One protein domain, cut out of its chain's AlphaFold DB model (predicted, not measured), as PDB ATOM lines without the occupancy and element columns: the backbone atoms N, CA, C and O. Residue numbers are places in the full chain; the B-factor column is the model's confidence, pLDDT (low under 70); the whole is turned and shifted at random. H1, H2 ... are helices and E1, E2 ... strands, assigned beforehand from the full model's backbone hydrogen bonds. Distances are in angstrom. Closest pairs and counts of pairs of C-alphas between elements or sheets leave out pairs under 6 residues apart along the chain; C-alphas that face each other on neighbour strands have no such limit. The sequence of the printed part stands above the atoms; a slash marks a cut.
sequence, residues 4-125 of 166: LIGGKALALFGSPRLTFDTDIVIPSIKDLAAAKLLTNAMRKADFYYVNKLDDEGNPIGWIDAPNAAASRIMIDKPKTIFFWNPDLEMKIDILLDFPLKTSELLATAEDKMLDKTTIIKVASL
ATOM      1  N   LEU A   4      81.596  19.784  34.856       97.44
ATOM      2  CA  LEU A   4      80.270  20.305  34.536       97.44
ATOM      3  C   LEU A   4      79.326  20.114  35.732       97.44
ATOM      4  O   LEU A   4      79.220  19.013  36.290       97.44
ATOM      5  N   ILE A   5      78.625  21.182  36.102       96.69
ATOM      6  CA  ILE A   5      77.634  21.200  37.182       96.69
ATOM      7  C   ILE A   5      76.300  21.795  36.684       96.69
ATOM      8  O   ILE A   5      76.056  21.901  35.481       96.69
ATOM      9  N   GLY A   6      75.399  22.129  37.611       93.75
ATOM     10  CA  GLY A   6      74.194  22.896  37.298       93.75
ATOM     11  C   GLY A   6      73.139  22.132  36.493       93.75
ATOM     12  O   GLY A   6      73.031  20.904  36.566       93.75
ATOM     13  N   GLY A   7      72.317  22.878  35.753       93.12
ATOM     14  CA  GLY A   7      71.196  22.321  34.989       93.12
ATOM     15  C   GLY A   7      71.648  21.436  33.824       93.12
ATOM     16  O   GLY A   7      71.106  20.347  33.635       93.12
ATOM     17  N   LYS A   8      72.706  21.827  33.098       93.12
ATOM     18  CA  LYS A   8      73.248  21.019  31.992       93.12
ATOM     19  C   LYS A   8      73.839  19.693  32.470       93.12
ATOM     20  O   LYS A   8      73.661  18.680  31.800       93.12
ATOM     21  N   ALA A   9      74.451  19.649  33.657       95.44
ATOM     22  CA  ALA A   9      74.837  18.376  34.264       95.44
ATOM     23  C   ALA A   9      73.620  17.466  34.506       95.44
ATOM     24  O   ALA A   9      73.670  16.280  34.192       95.44
ATOM     25  N   LEU A  10      72.508  18.013  35.014       95.06
ATOM     26  CA  LEU A  10      71.271  17.252  35.232       95.06
ATOM     27  C   LEU A  10      70.621  16.781  33.926       95.06
ATOM     28  O   LEU A  10      70.059  15.684  33.901       95.06
ATOM     29  N   ALA A  11      70.732  17.547  32.841       93.19
ATOM     30  CA  ALA A  11      70.276  17.121  31.518       93.19
ATOM     31  C   ALA A  11      70.990  15.834  31.060       93.19
ATOM     32  O   ALA A  11      70.342  14.909  30.577       93.19
ATOM     33  N   LEU A  12      72.292  15.690  31.340       93.00
ATOM     34  CA  LEU A  12      73.057  14.455  31.071       93.00
ATOM     35  C   LEU A  12      72.675  13.270  31.977       93.00
ATOM     36  O   LEU A  12      73.109  12.135  31.757       93.00
ATOM     37  N   PHE A  13      71.859  13.515  33.003       93.38
ATOM     38  CA  PHE A  13      71.196  12.489  33.808       93.38
ATOM     39  C   PHE A  13      69.734  12.253  33.397       93.38
ATOM     40  O   PHE A  13      69.045  11.477  34.059       93.38
ATOM     41  N   GLY A  14      69.266  12.884  32.315       93.00
ATOM     42  CA  GLY A  14      67.910  12.740  31.785       93.00
ATOM     43  C   GLY A  14      66.889  13.706  32.387       93.00
ATOM     44  O   GLY A  14      65.694  13.412  32.369       93.00
ATOM     45  N   SER A  15      67.325  14.829  32.970       93.06
ATOM     46  CA  SER A  15      66.388  15.879  33.383       93.06
ATOM     47  C   SER A  15      65.734  16.513  32.151       93.06
ATOM     48  O   SER A  15      66.457  16.899  31.233       93.06
ATOM     49  N   PRO A  16      64.397  16.668  32.117       88.12
ATOM     50  CA  PRO A  16      63.696  17.296  30.997       88.12
ATOM     51  C   PRO A  16      63.757  18.833  31.034       88.12
ATOM     52  O   PRO A  16      63.199  19.495  30.164       88.12
ATOM     53  N   ARG A  17      64.375  19.419  32.067       86.56
ATOM     54  CA  ARG A  17      64.419  20.869  32.263       86.56
ATOM     55  C   ARG A  17      65.286  21.539  31.195       86.56
ATOM     56  O   ARG A  17      66.473  21.241  31.072       86.56
ATOM     57  N   LEU A  18      64.718  22.532  30.515       83.12
ATOM     58  CA  LEU A  18      65.467  23.404  29.618       83.12
ATOM     59  C   LEU A  18      66.457  24.270  30.418       83.12
ATOM     60  O   LEU A  18      66.085  24.898  31.410       83.12
ATOM     61  N   THR A  19      67.727  24.262  30.012       84.00
ATOM     62  CA  THR A  19      68.816  25.012  30.657       84.00
ATOM     63  C   THR A  19      69.662  25.706  29.595       84.00
ATOM     64  O   THR A  19      70.266  25.040  28.745       84.00
ATOM     65  N   PHE A  20      69.738  27.031  29.673       80.88
ATOM     66  CA  PHE A  20      70.440  27.870  28.701       80.88
ATOM     67  C   PHE A  20      71.883  28.179  29.117       80.88
ATOM     68  O   PHE A  20      72.763  28.240  28.262       80.88
ATOM     69  N   ASP A  21      72.158  28.250  30.418       88.19
ATOM     70  CA  ASP A  21      73.477  28.506  30.989       88.19
ATOM     71  C   ASP A  21      74.314  27.234  31.181       88.19
ATOM     72  O   ASP A  21      73.802  26.133  31.392       88.19
ATOM     73  N   THR A  22      75.635  27.368  31.061       93.81
ATOM     74  CA  THR A  22      76.592  26.282  31.313       93.81
ATOM     75  C   THR A  22      77.433  26.612  32.529       93.81
ATOM     76  O   THR A  22      78.219  27.548  32.488       93.81
ATOM     77  N   ASP A  23      77.330  25.802  33.576       95.94
ATOM     78  CA  ASP A  23      78.107  25.988  34.798       95.94
ATOM     79  C   ASP A  23      79.261  24.985  34.872       95.94
ATOM     80  O   ASP A  23      79.052  23.766  34.830       95.94
ATOM     81  N   ILE A  24      80.485  25.478  35.031       97.19
ATOM     82  CA  ILE A  24      81.688  24.649  35.120       97.19
ATOM     83  C   ILE A  24      82.491  25.054  36.348       97.19
ATOM     84  O   ILE A  24      82.790  26.226  36.547       97.19
ATOM     85  N   VAL A  25      82.905  24.073  37.146       97.62
ATOM     86  CA  VAL A  25      83.836  24.293  38.256       97.62
ATOM     87  C   VAL A  25      85.252  23.942  37.813       97.62
ATOM     88  O   VAL A  25      85.494  22.858  37.272       97.62
ATOM     89  N   ILE A  26      86.191  24.851  38.062       96.50
ATOM     90  CA  ILE A  26      87.630  24.634  37.878       96.50
ATOM     91  C   ILE A  26      88.394  25.017  39.151       96.50
ATOM     92  O   ILE A  26      87.869  25.769  39.980       96.50
ATOM     93  N   PRO A  27      89.645  24.544  39.319       94.56
ATOM     94  CA  PRO A  27      90.497  25.036  40.391       94.56
ATOM     95  C   PRO A  27      90.779  26.529  40.212       94.56
ATOM     96  O   PRO A  27      90.676  27.053  39.101       94.56
ATOM     97  N   SER A  28      91.198  27.202  41.281       91.62
ATOM     98  CA  SER A  28      91.593  28.612  41.202       91.62
ATOM     99  C   SER A  28      92.600  28.909  40.077       91.62
ATOM    100  O   SER A  28      93.535  28.144  39.813       91.62
ATOM    101  N   ILE A  29      92.416  30.056  39.415       94.31
ATOM    102  CA  ILE A  29      93.351  30.573  38.411       94.31
ATOM    103  C   ILE A  29      94.524  31.212  39.151       94.31
ATOM    104  O   ILE A  29      94.374  32.242  39.805       94.31
ATOM    105  N   LYS A  30      95.685  30.557  39.093       92.19
ATOM    106  CA  LYS A  30      96.847  30.921  39.919       92.19
ATOM    107  C   LYS A  30      97.692  32.040  39.328       92.19
ATOM    108  O   LYS A  30      98.344  32.764  40.074       92.19
ATOM    109  N   ASP A  31      97.697  32.165  38.008       96.69
ATOM    110  CA  ASP A  31      98.580  33.075  37.297       96.69
ATOM    111  C   ASP A  31      97.951  33.593  35.997       96.69
ATOM    112  O   ASP A  31      96.913  33.126  35.517       96.69
ATOM    113  N   LEU A  32      98.625  34.588  35.421       97.75
ATOM    114  CA  LEU A  32      98.207  35.235  34.185       97.75
ATOM    115  C   LEU A  32      98.235  34.284  32.980       97.75
ATOM    116  O   LEU A  32      97.458  34.476  32.046       97.75
ATOM    117  N   ALA A  33      99.106  33.271  32.967       97.56
ATOM    118  CA  ALA A  33      99.187  32.329  31.854       97.56
ATOM    119  C   ALA A  33      97.930  31.446  31.797       97.56
ATOM    120  O   ALA A  33      97.329  31.300  30.732       97.56
ATOM    121  N   ALA A  34      97.471  30.947  32.945       96.19
ATOM    122  CA  ALA A  34      96.212  30.221  33.066       96.19
ATOM    123  C   ALA A  34      95.001  31.102  32.703       96.19
ATOM    124  O   ALA A  34      94.116  30.656  31.970       96.19
ATOM    125  N   ALA A  35      94.983  32.367  33.141       97.56
ATOM    126  CA  ALA A  35      93.929  33.316  32.769       97.56
ATOM    127  C   ALA A  35      93.891  33.577  31.250       97.56
ATOM    128  O   ALA A  35      92.819  33.599  30.640       97.56
ATOM    129  N   LYS A  36      95.062  33.726  30.616       98.19
ATOM    130  CA  LYS A  36      95.192  33.874  29.158       98.19
ATOM    131  C   LYS A  36      94.733  32.627  28.417       98.19
ATOM    132  O   LYS A  36      94.069  32.747  27.394       98.19
ATOM    133  N   LEU A  37      95.060  31.435  28.911       96.75
ATOM    134  CA  LEU A  37      94.602  30.191  28.296       96.75
ATOM    135  C   LEU A  37      93.069  30.115  28.283       96.75
ATOM    136  O   LEU A  37      92.482  29.862  27.235       96.75
ATOM    137  N   LEU A  38      92.429  30.392  29.425       96.75
ATOM    138  CA  LEU A  38      90.970  30.392  29.547       96.75
ATOM    139  C   LEU A  38      90.319  31.416  28.609       96.75
ATOM    140  O   LEU A  38      89.438  31.069  27.830       96.75
ATOM    141  N   THR A  39      90.759  32.671  28.666       98.00
ATOM    142  CA  THR A  39      90.159  33.763  27.880       98.00
ATOM    143  C   THR A  39      90.368  33.593  26.378       98.00
ATOM    144  O   THR A  39      89.448  33.865  25.613       98.00
ATOM    145  N   ASN A  40      91.518  33.074  25.935       98.06
ATOM    146  CA  ASN A  40      91.730  32.738  24.524       98.06
ATOM    147  C   ASN A  40      90.844  31.573  24.070       98.06
ATOM    148  O   ASN A  40      90.293  31.622  22.971       98.06
ATOM    149  N   ALA A  41      90.685  30.535  24.901       96.44
ATOM    150  CA  ALA A  41      89.803  29.414  24.585       96.44
ATOM    151  C   ALA A  41      88.343  29.871  24.441       96.44
ATOM    152  O   ALA A  41      87.682  29.489  23.480       96.44
ATOM    153  N   MET A  42      87.873  30.734  25.347       97.19
ATOM    154  CA  MET A  42      86.526  31.308  25.279       97.19
ATOM    155  C   MET A  42      86.361  32.209  24.057       97.19
ATOM    156  O   MET A  42      85.407  32.043  23.302       97.19
ATOM    157  N   ARG A  43      87.337  33.081  23.775       97.00
ATOM    158  CA  ARG A  43      87.271  33.954  22.600       97.00
ATOM    159  C   ARG A  43      87.235  33.176  21.288       97.00
ATOM    160  O   ARG A  43      86.532  33.596  20.377       97.00
ATOM    161  N   LYS A  44      87.960  32.055  21.189       97.25
ATOM    162  CA  LYS A  44      87.933  31.163  20.015       97.25
ATOM    163  C   LYS A  44      86.548  30.543  19.773       97.25
ATOM    164  O   LYS A  44      86.261  30.151  18.650       97.25
ATOM    165  N   ALA A  45      85.723  30.446  20.812       95.06
ATOM    166  CA  ALA A  45      84.339  29.989  20.742       95.06
ATOM    167  C   ALA A  45      83.328  31.158  20.704       95.06
ATOM    168  O   ALA A  45      82.154  30.955  20.997       95.06
ATOM    169  N   ASP A  46      83.790  32.376  20.398       96.75
ATOM    170  CA  ASP A  46      82.988  33.608  20.361       96.75
ATOM    171  C   ASP A  46      82.294  33.950  21.690       96.75
ATOM    172  O   ASP A  46      81.215  34.535  21.737       96.75
ATOM    173  N   PHE A  47      82.952  33.615  22.800       97.50
ATOM    174  CA  PHE A  47      82.558  34.042  24.136       97.50
ATOM    175  C   PHE A  47      83.439  35.190  24.645       97.50
ATOM    176  O   PHE A  47      84.669  35.163  24.545       97.50
ATOM    177  N   TYR A  48      82.790  36.171  25.263       97.75
ATOM    178  CA  TYR A  48      83.368  37.423  25.741       97.75
ATOM    179  C   TYR A  48      83.320  37.473  27.265       97.75
ATOM    180  O   TYR A  48      82.326  37.073  27.868       97.75
ATOM    181  N   TYR A  49      84.385  37.956  27.910       97.88
ATOM    182  CA  TYR A  49      84.409  38.057  29.370       97.88
ATOM    183  C   TYR A  49      83.508  39.200  29.834       97.88
ATOM    184  O   TYR A  49      83.754  40.355  29.498       97.88
ATOM    185  N   VAL A  50      82.488  38.895  30.627       96.81
ATOM    186  CA  VAL A  50      81.540  39.884  31.142       96.81
ATOM    187  C   VAL A  50      82.165  40.615  32.325       96.81
ATOM    188  O   VAL A  50      82.545  40.002  33.323       96.81
ATOM    189  N   ASN A  51      82.251  41.941  32.224       93.25
ATOM    190  CA  ASN A  51      82.792  42.805  33.276       93.25
ATOM    191  C   ASN A  51      81.726  43.705  33.918       93.25
ATOM    192  O   ASN A  51      82.042  44.437  34.858       93.25
ATOM    193  N   LYS A  52      80.483  43.672  33.420       92.56
ATOM    194  CA  LYS A  52      79.369  44.442  33.969       92.56
ATOM    195  C   LYS A  52      78.040  43.712  33.780       92.56
ATOM    196  O   LYS A  52      77.740  43.237  32.684       92.56
ATOM    197  N   LEU A  53      77.248  43.677  34.848       92.38
ATOM    198  CA  LEU A  53      75.882  43.160  34.874       92.38
ATOM    199  C   LEU A  53      74.904  44.291  35.226       92.38
ATOM    200  O   LEU A  53      75.322  45.279  35.838       92.38
ATOM    201  N   ASP A  54      73.643  44.156  34.828       92.25
ATOM    202  CA  ASP A  54      72.540  44.957  35.372       92.25
ATOM    203  C   ASP A  54      72.044  44.399  36.724       92.25
ATOM    204  O   ASP A  54      72.583  43.418  37.248       92.25
ATOM    205  N   ASP A  55      71.013  45.029  37.294       89.69
ATOM    206  CA  ASP A  55      70.416  44.632  38.578       89.69
ATOM    207  C   ASP A  55      69.712  43.262  38.520       89.69
ATOM    208  O   ASP A  55      69.521  42.607  39.548       89.69
ATOM    209  N   GLU A  56      69.352  42.802  37.321       84.75
ATOM    210  CA  GLU A  56      68.737  41.494  37.076       84.75
ATOM    211  C   GLU A  56      69.784  40.389  36.848       84.75
ATOM    212  O   GLU A  56      69.462  39.196  36.875       84.75
ATOM    213  N   GLY A  57      71.056  40.766  36.695       83.94
ATOM    214  CA  GLY A  57      72.170  39.862  36.441       83.94
ATOM    215  C   GLY A  57      72.411  39.565  34.960       83.94
ATOM    216  O   GLY A  57      73.118  38.601  34.656       83.94
ATOM    217  N   ASN A  58      71.861  40.365  34.044       87.56
ATOM    218  CA  ASN A  58      72.113  40.256  32.610       87.56
ATOM    219  C   ASN A  58      73.403  40.998  32.217       87.56
ATOM    220  O   ASN A  58      73.725  42.043  32.790       87.56
ATOM    221  N   PRO A  59      74.159  40.495  31.226       91.38
ATOM    222  CA  PRO A  59      75.373  41.145  30.750       91.38
ATOM    223  C   PRO A  59      75.068  42.448  30.000       91.38
ATOM    224  O   PRO A  59      74.445  42.437  28.945       91.38
ATOM    225  N   ILE A  60      75.593  43.565  30.513       93.69
ATOM    226  CA  ILE A  60      75.506  44.898  29.877       93.69
ATOM    227  C   ILE A  60      76.880  45.463  29.490       93.69
ATOM    228  O   ILE A  60      76.990  46.598  29.025       93.69
ATOM    229  N   GLY A  61      77.949  44.698  29.718       93.75
ATOM    230  CA  GLY A  61      79.303  45.050  29.308       93.75
ATOM    231  C   GLY A  61      80.238  43.846  29.333       93.75
ATOM    232  O   GLY A  61      80.192  43.022  30.254       93.75
ATOM    233  N   TRP A  62      81.095  43.749  28.316       95.81
ATOM    234  CA  TRP A  62      82.087  42.687  28.181       95.81
ATOM    235  C   TRP A  62      83.395  43.188  27.565       95.81
ATOM    236  O   TRP A  62      83.446  44.214  26.890       95.81
ATOM    237  N   ILE A  63      84.468  42.442  27.821       96.88
ATOM    238  CA  ILE A  63      85.806  42.642  27.273       96.88
ATOM    239  C   ILE A  63      86.024  41.602  26.175       96.88
ATOM    240  O   ILE A  63      85.958  40.395  26.419       96.88
ATOM    241  N   ASP A  64      86.304  42.080  24.970       94.56
ATOM    242  CA  ASP A  64      86.539  41.277  23.771       94.56
ATOM    243  C   ASP A  64      88.005  40.883  23.572       94.56
ATOM    244  O   ASP A  64      88.290  39.807  23.047       94.56
ATOM    245  N   ALA A  65      88.938  41.715  24.034       97.62
ATOM    246  CA  ALA A  65      90.366  41.449  23.986       97.62
ATOM    247  C   ALA A  65      90.777  40.423  25.067       97.62
ATOM    248  O   ALA A  65      90.788  40.760  26.260       97.62
ATOM    249  N   PRO A  66      91.218  39.198  24.701       97.12
ATOM    250  CA  PRO A  66      91.505  38.137  25.676       97.12
ATOM    251  C   PRO A  66      92.581  38.518  26.695       97.12
ATOM    252  O   PRO A  66      92.466  38.211  27.877       97.12
ATOM    253  N   ASN A  67      93.609  39.254  26.265       97.88
ATOM    254  CA  ASN A  67      94.678  39.710  27.155       97.88
ATOM    255  C   ASN A  67      94.183  40.724  28.198       97.88
ATOM    256  O   ASN A  67      94.638  40.687  29.340       97.88
ATOM    257  N   ALA A  68      93.252  41.610  27.828       98.25
ATOM    258  CA  ALA A  68      92.653  42.555  28.766       98.25
ATOM    259  C   ALA A  68      91.729  41.829  29.755       98.25
ATOM    260  O   ALA A  68      91.814  42.072  30.958       98.25
ATOM    261  N   ALA A  69      90.928  40.873  29.272       98.12
ATOM    262  CA  ALA A  69      90.094  40.018  30.112       98.12
ATOM    263  C   ALA A  69      90.929  39.202  31.114       98.12
ATOM    264  O   ALA A  69      90.620  39.172  32.302       98.12
ATOM    265  N   ALA A  70      92.035  38.596  30.667       98.38
ATOM    266  CA  ALA A  70      92.933  37.829  31.525       98.38
ATOM    267  C   ALA A  70      93.539  38.698  32.633       98.38
ATOM    268  O   ALA A  70      93.509  38.318  33.802       98.38
ATOM    269  N   SER A  71      94.047  39.884  32.280       98.06
ATOM    270  CA  SER A  71      94.558  40.847  33.260       98.06
ATOM    271  C   SER A  71      93.477  41.255  34.257       98.06
ATOM    272  O   SER A  71      93.740  41.292  35.456       98.06
ATOM    273  N   ARG A  72      92.248  41.497  33.785       97.56
ATOM    274  CA  ARG A  72      91.123  41.861  34.648       97.56
ATOM    275  C   ARG A  72      90.775  40.761  35.648       97.56
ATOM    276  O   ARG A  72      90.661  41.053  36.831       97.56
ATOM    277  N   ILE A  73      90.715  39.505  35.206       96.69
ATOM    278  CA  ILE A  73      90.507  38.343  36.084       96.69
ATOM    279  C   ILE A  73      91.581  38.282  37.183       96.69
ATOM    280  O   ILE A  73      91.256  38.029  38.343       96.69
ATOM    281  N   MET A  74      92.849  38.541  36.845       97.12
ATOM    282  CA  MET A  74      93.947  38.516  37.823       97.12
ATOM    283  C   MET A  74      93.901  39.674  38.827       97.12
ATOM    284  O   MET A  74      94.335  39.499  39.968       97.12
ATOM    285  N   ILE A  75      93.394  40.837  38.409       96.25
ATOM    286  CA  ILE A  75      93.212  42.017  39.263       96.25
ATOM    287  C   ILE A  75      92.026  41.803  40.206       96.25
ATOM    288  O   ILE A  75      92.187  41.897  41.423       96.25
ATOM    289  N   ASP A  76      90.862  41.467  39.650       94.12
ATOM    290  CA  ASP A  76      89.598  41.396  40.388       94.12
ATOM    291  C   ASP A  76      89.519  40.143  41.275       94.12
ATOM    292  O   ASP A  76      88.816  40.139  42.286       94.12
ATOM    293  N   LYS A  77      90.242  39.073  40.908       93.25
ATOM    294  CA  LYS A  77      90.240  37.759  41.581       93.25
ATOM    295  C   LYS A  77      88.818  37.256  41.883       93.25
ATOM    296  O   LYS A  77      88.510  36.920  43.032       93.25
ATOM    297  N   PRO A  78      87.928  37.208  40.876       93.44
ATOM    298  CA  PRO A  78      86.533  36.877  41.111       93.44
ATOM    299  C   PRO A  78      86.377  35.405  41.514       93.44
ATOM    300  O   PRO A  78      87.140  34.544  41.084       93.44
ATOM    301  N   LYS A  79      85.343  35.090  42.304       92.88
ATOM    302  CA  LYS A  79      84.969  33.690  42.599       92.88
ATOM    303  C   LYS A  79      84.301  32.991  41.410       92.88
ATOM    304  O   LYS A  79      84.366  31.768  41.308       92.88
ATOM    305  N   THR A  80      83.675  33.773  40.534       94.50
ATOM    306  CA  THR A  80      82.978  33.305  39.335       94.50
ATOM    307  C   THR A  80      83.355  34.201  38.165       94.50
ATOM    308  O   THR A  80      83.338  35.423  38.293       94.50
ATOM    309  N   ILE A  81      83.703  33.601  37.035       96.00
ATOM    310  CA  ILE A  81      84.039  34.293  35.793       96.00
ATOM    311  C   ILE A  81      82.907  34.026  34.810       96.00
ATOM    312  O   ILE A  81      82.589  32.872  34.529       96.00
ATOM    313  N   PHE A  82      82.316  35.098  34.299       95.25
ATOM    314  CA  PHE A  82      81.164  35.041  33.413       95.25
ATOM    315  C   PHE A  82      81.600  35.278  31.972       95.25
ATOM    316  O   PHE A  82      82.309  36.244  31.682       95.25
ATOM    317  N   PHE A  83      81.168  34.397  31.078       97.06
ATOM    318  CA  PHE A  83      81.382  34.516  29.646       97.06
ATOM    319  C   PHE A  83      80.043  34.552  28.913       97.06
ATOM    320  O   PHE A  83      79.151  33.755  29.201       97.06
ATOM    321  N   TRP A  84      79.920  35.463  27.954       96.25
ATOM    322  CA  TRP A  84      78.700  35.696  27.188       96.25
ATOM    323  C   TRP A  84      78.977  35.599  25.697       96.25
ATOM    324  O   TRP A  84      79.976  36.145  25.236       96.25
ATOM    325  N   ASN A  85      78.110  34.923  24.955       95.38
ATOM    326  CA  ASN A  85      78.059  34.988  23.502       95.38
ATOM    327  C   ASN A  85      76.764  35.730  23.118       95.38
ATOM    328  O   ASN A  85      75.685  35.172  23.341       95.38
ATOM    329  N   PRO A  86      76.851  36.966  22.590       92.06
ATOM    330  CA  PRO A  86      75.676  37.775  22.273       92.06
ATOM    331  C   PRO A  86      74.869  37.237  21.091       92.06
ATOM    332  O   PRO A  86      73.654  37.380  21.094       92.06
ATOM    333  N   ASP A  87      75.513  36.584  20.125       92.94
ATOM    334  CA  ASP A  87      74.844  36.085  18.919       92.94
ATOM    335  C   ASP A  87      73.996  34.840  19.212       92.94
ATOM    336  O   ASP A  87      72.957  34.619  18.596       92.94
ATOM    337  N   LEU A  88      74.449  34.015  20.159       91.44
ATOM    338  CA  LEU A  88      73.755  32.796  20.584       91.44
ATOM    339  C   LEU A  88      72.878  32.999  21.822       91.44
ATOM    340  O   LEU A  88      72.214  32.058  22.253       91.44
ATOM    341  N   GLU A  89      72.939  34.180  22.435       90.19
ATOM    342  CA  GLU A  89      72.373  34.462  23.755       90.19
ATOM    343  C   GLU A  89      72.760  33.398  24.807       90.19
ATOM    344  O   GLU A  89      71.960  32.956  25.639       90.19
ATOM    345  N   MET A  90      74.019  32.950  24.763       91.06
ATOM    346  CA  MET A  90      74.522  31.864  25.605       91.06
ATOM    347  C   MET A  90      75.483  32.356  26.675       91.06
ATOM    348  O   MET A  90      76.395  33.143  26.422       91.06
ATOM    349  N   LYS A  91      75.340  31.785  27.872       92.44
ATOM    350  CA  LYS A  91      76.172  32.092  29.035       92.44
ATOM    351  C   LYS A  91      76.970  30.875  29.499       92.44
ATOM    352  O   LYS A  91      76.434  29.764  29.591       92.44
ATOM    353  N   ILE A  92      78.235  31.100  29.844       96.00
ATOM    354  CA  ILE A  92      79.089  30.134  30.539       96.00
ATOM    355  C   ILE A  92      79.597  30.759  31.839       96.00
ATOM    356  O   ILE A  92      80.289  31.778  31.824       96.00
ATOM    357  N   ASP A  93      79.307  30.094  32.952       96.00
ATOM    358  CA  ASP A  93      79.762  30.467  34.284       96.00
ATOM    359  C   ASP A  93      80.914  29.535  34.682       96.00
ATOM    360  O   ASP A  93      80.754  28.316  34.788       96.00
ATOM    361  N   ILE A  94      82.095  30.107  34.913       97.31
ATOM    362  CA  ILE A  94      83.271  29.391  35.411       97.31
ATOM    363  C   ILE A  94      83.440  29.701  36.899       97.31
ATOM    364  O   ILE A  94      83.841  30.802  37.274       97.31
ATOM    365  N   LEU A  95      83.144  28.732  37.759       96.88
ATOM    366  CA  LEU A  95      83.233  28.863  39.208       96.88
ATOM    367  C   LEU A  95      84.594  28.345  39.697       96.88
ATOM    368  O   LEU A  95      85.005  27.230  39.366       96.88
ATOM    369  N   LEU A  96      85.291  29.142  40.507       96.31
ATOM    370  CA  LEU A  96      86.628  28.820  41.010       96.31
ATOM    371  C   LEU A  96      86.537  28.178  42.401       96.31
ATOM    372  O   LEU A  96      86.375  28.875  43.401       96.31
ATOM    373  N   ASP A  97      86.630  26.844  42.460       95.00
ATOM    374  CA  ASP A  97      86.526  26.043  43.696       95.00
ATOM    375  C   ASP A  97      85.301  26.384  44.584       95.00
ATOM    376  O   ASP A  97      85.357  26.322  45.816       95.00
ATOM    377  N   PHE A  98      84.175  26.730  43.953       91.50
ATOM    378  CA  PHE A  98      82.918  27.109  44.602       91.50
ATOM    379  C   PHE A  98      81.710  26.533  43.829       91.50
ATOM    380  O   PHE A  98      81.791  26.397  42.612       91.50
ATOM    381  N   PRO A  99      80.578  26.185  44.482       89.44
ATOM    382  CA  PRO A  99      80.346  26.127  45.933       89.44
ATOM    383  C   PRO A  99      81.026  24.938  46.624       89.44
ATOM    384  O   PRO A  99      81.079  24.890  47.850       89.44
ATOM    385  N   LEU A 100      81.551  23.991  45.847       94.69
ATOM    386  CA  LEU A 100      82.381  22.886  46.317       94.69
ATOM    387  C   LEU A 100      83.752  22.976  45.650       94.69
ATOM    388  O   LEU A 100      83.869  23.461  44.524       94.69
ATOM    389  N   LYS A 101      84.784  22.460  46.322       95.88
ATOM    390  CA  LYS A 101      86.130  22.399  45.745       95.88
ATOM    391  C   LYS A 101      86.138  21.476  44.530       95.88
ATOM    392  O   LYS A 101      85.536  20.402  44.555       95.88
ATOM    393  N   THR A 102      86.909  21.825  43.507       96.75
ATOM    394  CA  THR A 102      87.038  21.005  42.294       96.75
ATOM    395  C   THR A 102      87.552  19.606  42.616       96.75
ATOM    396  O   THR A 102      87.101  18.629  42.024       96.75
ATOM    397  N   SER A 103      88.459  19.478  43.589       96.44
ATOM    398  CA  SER A 103      88.970  18.180  44.044       96.44
ATOM    399  C   SER A 103      87.883  17.297  44.670       96.44
ATOM    400  O   SER A 103      87.839  16.102  44.383       96.44
ATOM    401  N   GLU A 104      86.970  17.871  45.462       96.62
ATOM    402  CA  GLU A 104      85.805  17.162  46.023       96.62
ATOM    403  C   GLU A 104      84.860  16.692  44.910       96.62
ATOM    404  O   GLU A 104      84.335  15.576  44.954       96.62
ATOM    405  N   LEU A 105      84.658  17.532  43.892       97.62
ATOM    406  CA  LEU A 105      83.833  17.183  42.740       97.62
ATOM    407  C   LEU A 105      84.451  16.039  41.934       97.62
ATOM    408  O   LEU A 105      83.772  15.044  41.682       97.62
ATOM    409  N   LEU A 106      85.735  16.154  41.587       97.50
ATOM    410  CA  LEU A 106      86.468  15.168  40.793       97.50
ATOM    411  C   LEU A 106      86.532  13.796  41.463       97.50
ATOM    412  O   LEU A 106      86.421  12.792  40.765       97.50
ATOM    413  N   ALA A 107      86.639  13.743  42.794       97.12
ATOM    414  CA  ALA A 107      86.706  12.490  43.547       97.12
ATOM    415  C   ALA A 107      85.487  11.572  43.340       97.12
ATOM    416  O   ALA A 107      85.573  10.372  43.582       97.12
ATOM    417  N   THR A 108      84.347  12.121  42.907       97.12
ATOM    418  CA  THR A 108      83.134  11.334  42.630       97.12
ATOM    419  C   THR A 108      82.530  11.623  41.260       97.12
ATOM    420  O   THR A 108      81.421  11.171  40.991       97.12
ATOM    421  N   ALA A 109      83.207  12.393  40.407       97.25
ATOM    422  CA  ALA A 109      82.669  12.789  39.111       97.25
ATOM    423  C   ALA A 109      82.402  11.566  38.222       97.25
ATOM    424  O   ALA A 109      83.171  10.605  38.210       97.25
ATOM    425  N   GLU A 110      81.313  11.625  37.463       96.88
ATOM    426  CA  GLU A 110      80.968  10.623  36.460       96.88
ATOM    427  C   GLU A 110      81.499  11.080  35.095       96.88
ATOM    428  O   GLU A 110      81.376  12.255  34.737       96.88
ATOM    429  N   ASP A 111      82.066  10.154  34.325       96.62
ATOM    430  CA  ASP A 111      82.349  10.386  32.910       96.62
ATOM    431  C   ASP A 111      81.050  10.301  32.109       96.62
ATOM    432  O   ASP A 111      80.278   9.345  32.236       96.62
ATOM    433  N   LYS A 112      80.793  11.319  31.286       94.88
ATOM    434  CA  LYS A 112      79.660  11.358  30.359       94.88
ATOM    435  C   LYS A 112      80.166  11.630  28.955       94.88
ATOM    436  O   LYS A 112      80.956  12.545  28.747       94.88
ATOM    437  N   MET A 113      79.687  10.845  27.998       92.19
ATOM    438  CA  MET A 113      79.896  11.135  26.584       92.19
ATOM    439  C   MET A 113      78.988  12.297  26.189       92.19
ATOM    440  O   MET A 113      77.770  12.206  26.353       92.19
ATOM    441  N   LEU A 114      79.585  13.383  25.710       86.19
ATOM    442  CA  LEU A 114      78.861  14.490  25.090       86.19
ATOM    443  C   LEU A 114      78.560  14.174  23.620       86.19
ATOM    444  O   LEU A 114      77.463  14.429  23.132       86.19
ATOM    445  N   ASP A 115      79.530  13.560  22.946       87.81
ATOM    446  CA  ASP A 115      79.432  13.014  21.597       87.81
ATOM    447  C   ASP A 115      80.266  11.717  21.511       87.81
ATOM    448  O   ASP A 115      80.730  11.197  22.527       87.81
ATOM    449  N   LYS A 116      80.456  11.167  20.304       88.06
ATOM    450  CA  LYS A 116      81.185   9.902  20.079       88.06
ATOM    451  C   LYS A 116      82.660   9.929  20.509       88.06
ATOM    452  O   LYS A 116      83.264   8.870  20.642       88.06
ATOM    453  N   THR A 117      83.243  11.109  20.666       92.94
ATOM    454  CA  THR A 117      84.680  11.327  20.889       92.94
ATOM    455  C   THR A 117      84.975  12.149  22.139       92.94
ATOM    456  O   THR A 117      86.075  12.069  22.686       92.94
ATOM    457  N   THR A 118      83.997  12.909  22.622       91.56
ATOM    458  CA  THR A 118      84.171  13.850  23.721       91.56
ATOM    459  C   THR A 118      83.606  13.277  25.011       91.56
ATOM    460  O   THR A 118      82.391  13.140  25.174       91.56
ATOM    461  N   ILE A 119      84.494  12.998  25.966       93.88
ATOM    462  CA  ILE A 119      84.135  12.662  27.345       93.88
ATOM    463  C   ILE A 119      84.304  13.903  28.217       93.88
ATOM    464  O   ILE A 119      85.351  14.551  28.206       93.88
ATOM    465  N   ILE A 120      83.281  14.204  29.009       95.50
ATOM    466  CA  ILE A 120      83.295  15.285  29.991       95.50
ATOM    467  C   ILE A 120      83.115  14.737  31.404       95.50
ATOM    468  O   ILE A 120      82.369  13.782  31.636       95.50
ATOM    469  N   LYS A 121      83.776  15.384  32.369       97.62
ATOM    470  CA  LYS A 121      83.552  15.131  33.794       97.62
ATOM    471  C   LYS A 121      82.311  15.878  34.248       97.62
ATOM    472  O   LYS A 121      82.245  17.102  34.141       97.62
ATOM    473  N   VAL A 122      81.359  15.148  34.809       97.75
ATOM    474  CA  VAL A 122      80.111  15.693  35.345       97.75
ATOM    475  C   VAL A 122      80.053  15.409  36.838       97.75
ATOM    476  O   VAL A 122      80.380  14.307  37.280       97.75
ATOM    477  N   ALA A 123      79.650  16.392  37.643       98.06
ATOM    478  CA  ALA A 123      79.496  16.167  39.077       98.06
ATOM    479  C   ALA A 123      78.490  15.036  39.352       98.06
ATOM    480  O   ALA A 123      77.443  14.944  38.709       98.06
ATOM    481  N   SER A 124      78.793  14.184  40.336       97.25
ATOM    482  CA  SER A 124      77.878  13.115  40.747       97.25
ATOM    483  C   SER A 124      76.522  13.666  41.174       97.25
ATOM    484  O   SER A 124      76.426  14.765  41.723       97.25
ATOM    485  N   LEU A 125      75.473  12.847  41.055       96.69
ATOM    486  CA  LEU A 125      74.145  13.185  41.583       96.69
ATOM    487  C   LEU A 125      74.179  13.591  43.067       96.69
ATOM    488  O   LEU A 125      73.427  14.470  43.478       96.69
TER     489      LEU A 125
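AT A GLANCE: This is residues 4 to 125 of the 166 residues of an uncharacterized protein of bacterium (UniProt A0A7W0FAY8). A strongly twisted sheet of five strands has two helices, H2 and H3, packed over one face, toward the E4, E2 and E3 end. Past its other edge, E1, lies a smaller part made of the short helices H1 and H4 and a separate strand hairpin, E6 and E7, so that E3 and E6 are at far ends of the domain. The printed part has 122 residues, with four named helices and seven named strands in the order H1 E1 H2 E2 E3 H3 E4 E5 H4 E6 E7. The large sheet runs E1 E5 E4 E2 E3 and is mixed, the small one is antiparallel, and the class is mixed, helices and strands. The whole is compact and rounded, with a radius of gyration of the C-alphas of 14.7 A and spans of 37 by 31 by 30 A.

HOW THE PARTS SIT: In the large sheet, E1, residues 22 to 26, is an edge strand and runs parallel to E5, residues 90 to 96, at 21 degrees; N 24 and O 93 are 2.9 A apart, within hydrogen-bond range. E5 forms an antiparallel hairpin with E4, residues 80 to 85, at 163 degrees, with N 83 and O 92 at 2.9 A. E4 is antiparallel to E2, residues 48 to 53, at 111 degrees, with N 48 and O 84 at 2.8 A. E2 forms a hairpin with the other edge strand, E3, residues 59 to 63, at 136 degrees, with N 63 and O 49 at 2.8 A. The pairing is staggered: E2 pairs with E4 over residues 48 to 49 and with E3 over residues 49 to 53. H2, residues 32 to 44, and H3, residues 66 to 76, lie on the same face of this sheet and make two layers with it, helices on one face. H2 lies over E2 at a height over the sheet of 9.0 A and runs along the strands, at 6 degrees to E2 on the local plane. H3 lies over E2 at a height of 9.1 A and runs slantwise to the strands, at 35 degrees on the local plane. For both helices 2 C-alphas fall on E4, only just too few to be over it too. H2 and H3 touch, closest at the C-alphas of Ala 35 and Ala 70, 4.8 A, with a steep tilt of 47 degrees, opposite ways. E1, H2, E2 and E3, H3, E4 are split strand-helix-strand units, in each of which a helix joins two strands of the sheet that are not neighbours, with E5 and E4 between E1 and E2 and with E2 between E3 and E4, and both crossovers are right-handed. H1, residues 6 to 11, only grazes the sheet with residues 6 to 9; the closest C-alphas of H1 and E1 are those of Gly 6 and Asp 23, 5.6 A. H4, residues 102 to 106, also only grazes it; the C-alphas of Ile 26 in E1 and Thr 102 are 5.7 A apart. E6, residues 110 to 113, and E7, residues 119 to 122, form an antiparallel hairpin at 141 degrees, with N 110 and O 122 at 2.8 A; both are apart from E1. The closest C-alphas of H1 and E7 are those of Ala 9 and Val 122, 6.0 A. In H1, H2, H3 and H4 every O i to N i+4 pair is within hydrogen-bond range.

IN THESE COORDINATES: H1 begins at C-alpha 6 at (74.194, 22.896, 37.298) and measures 9.1 A. E1 measures 12.9 A, H2 18.0 A, E2 13.1 A, E3 11.1 A and H3 15.2 A. E4 measures 16.7 A, and E5, the longest strand by residues, 19.8 A, from C-alpha 90 at (74.522, 31.864, 25.605). H4 measures 6.1 A, E6 9.9 A and E7 9.5 A, ending at C-alpha 122 at (80.111, 15.693, 35.345).

THE WHOLE: The two C-alphas farthest apart are those of Asp 55 and Lys 116, 40.8 A. The printed part has no cut. The link from H1 to E1, 10 residues, is short; the others are tight, and none is long. The mean pLDDT of the printed part is 94.4, and no printed residue is under 70.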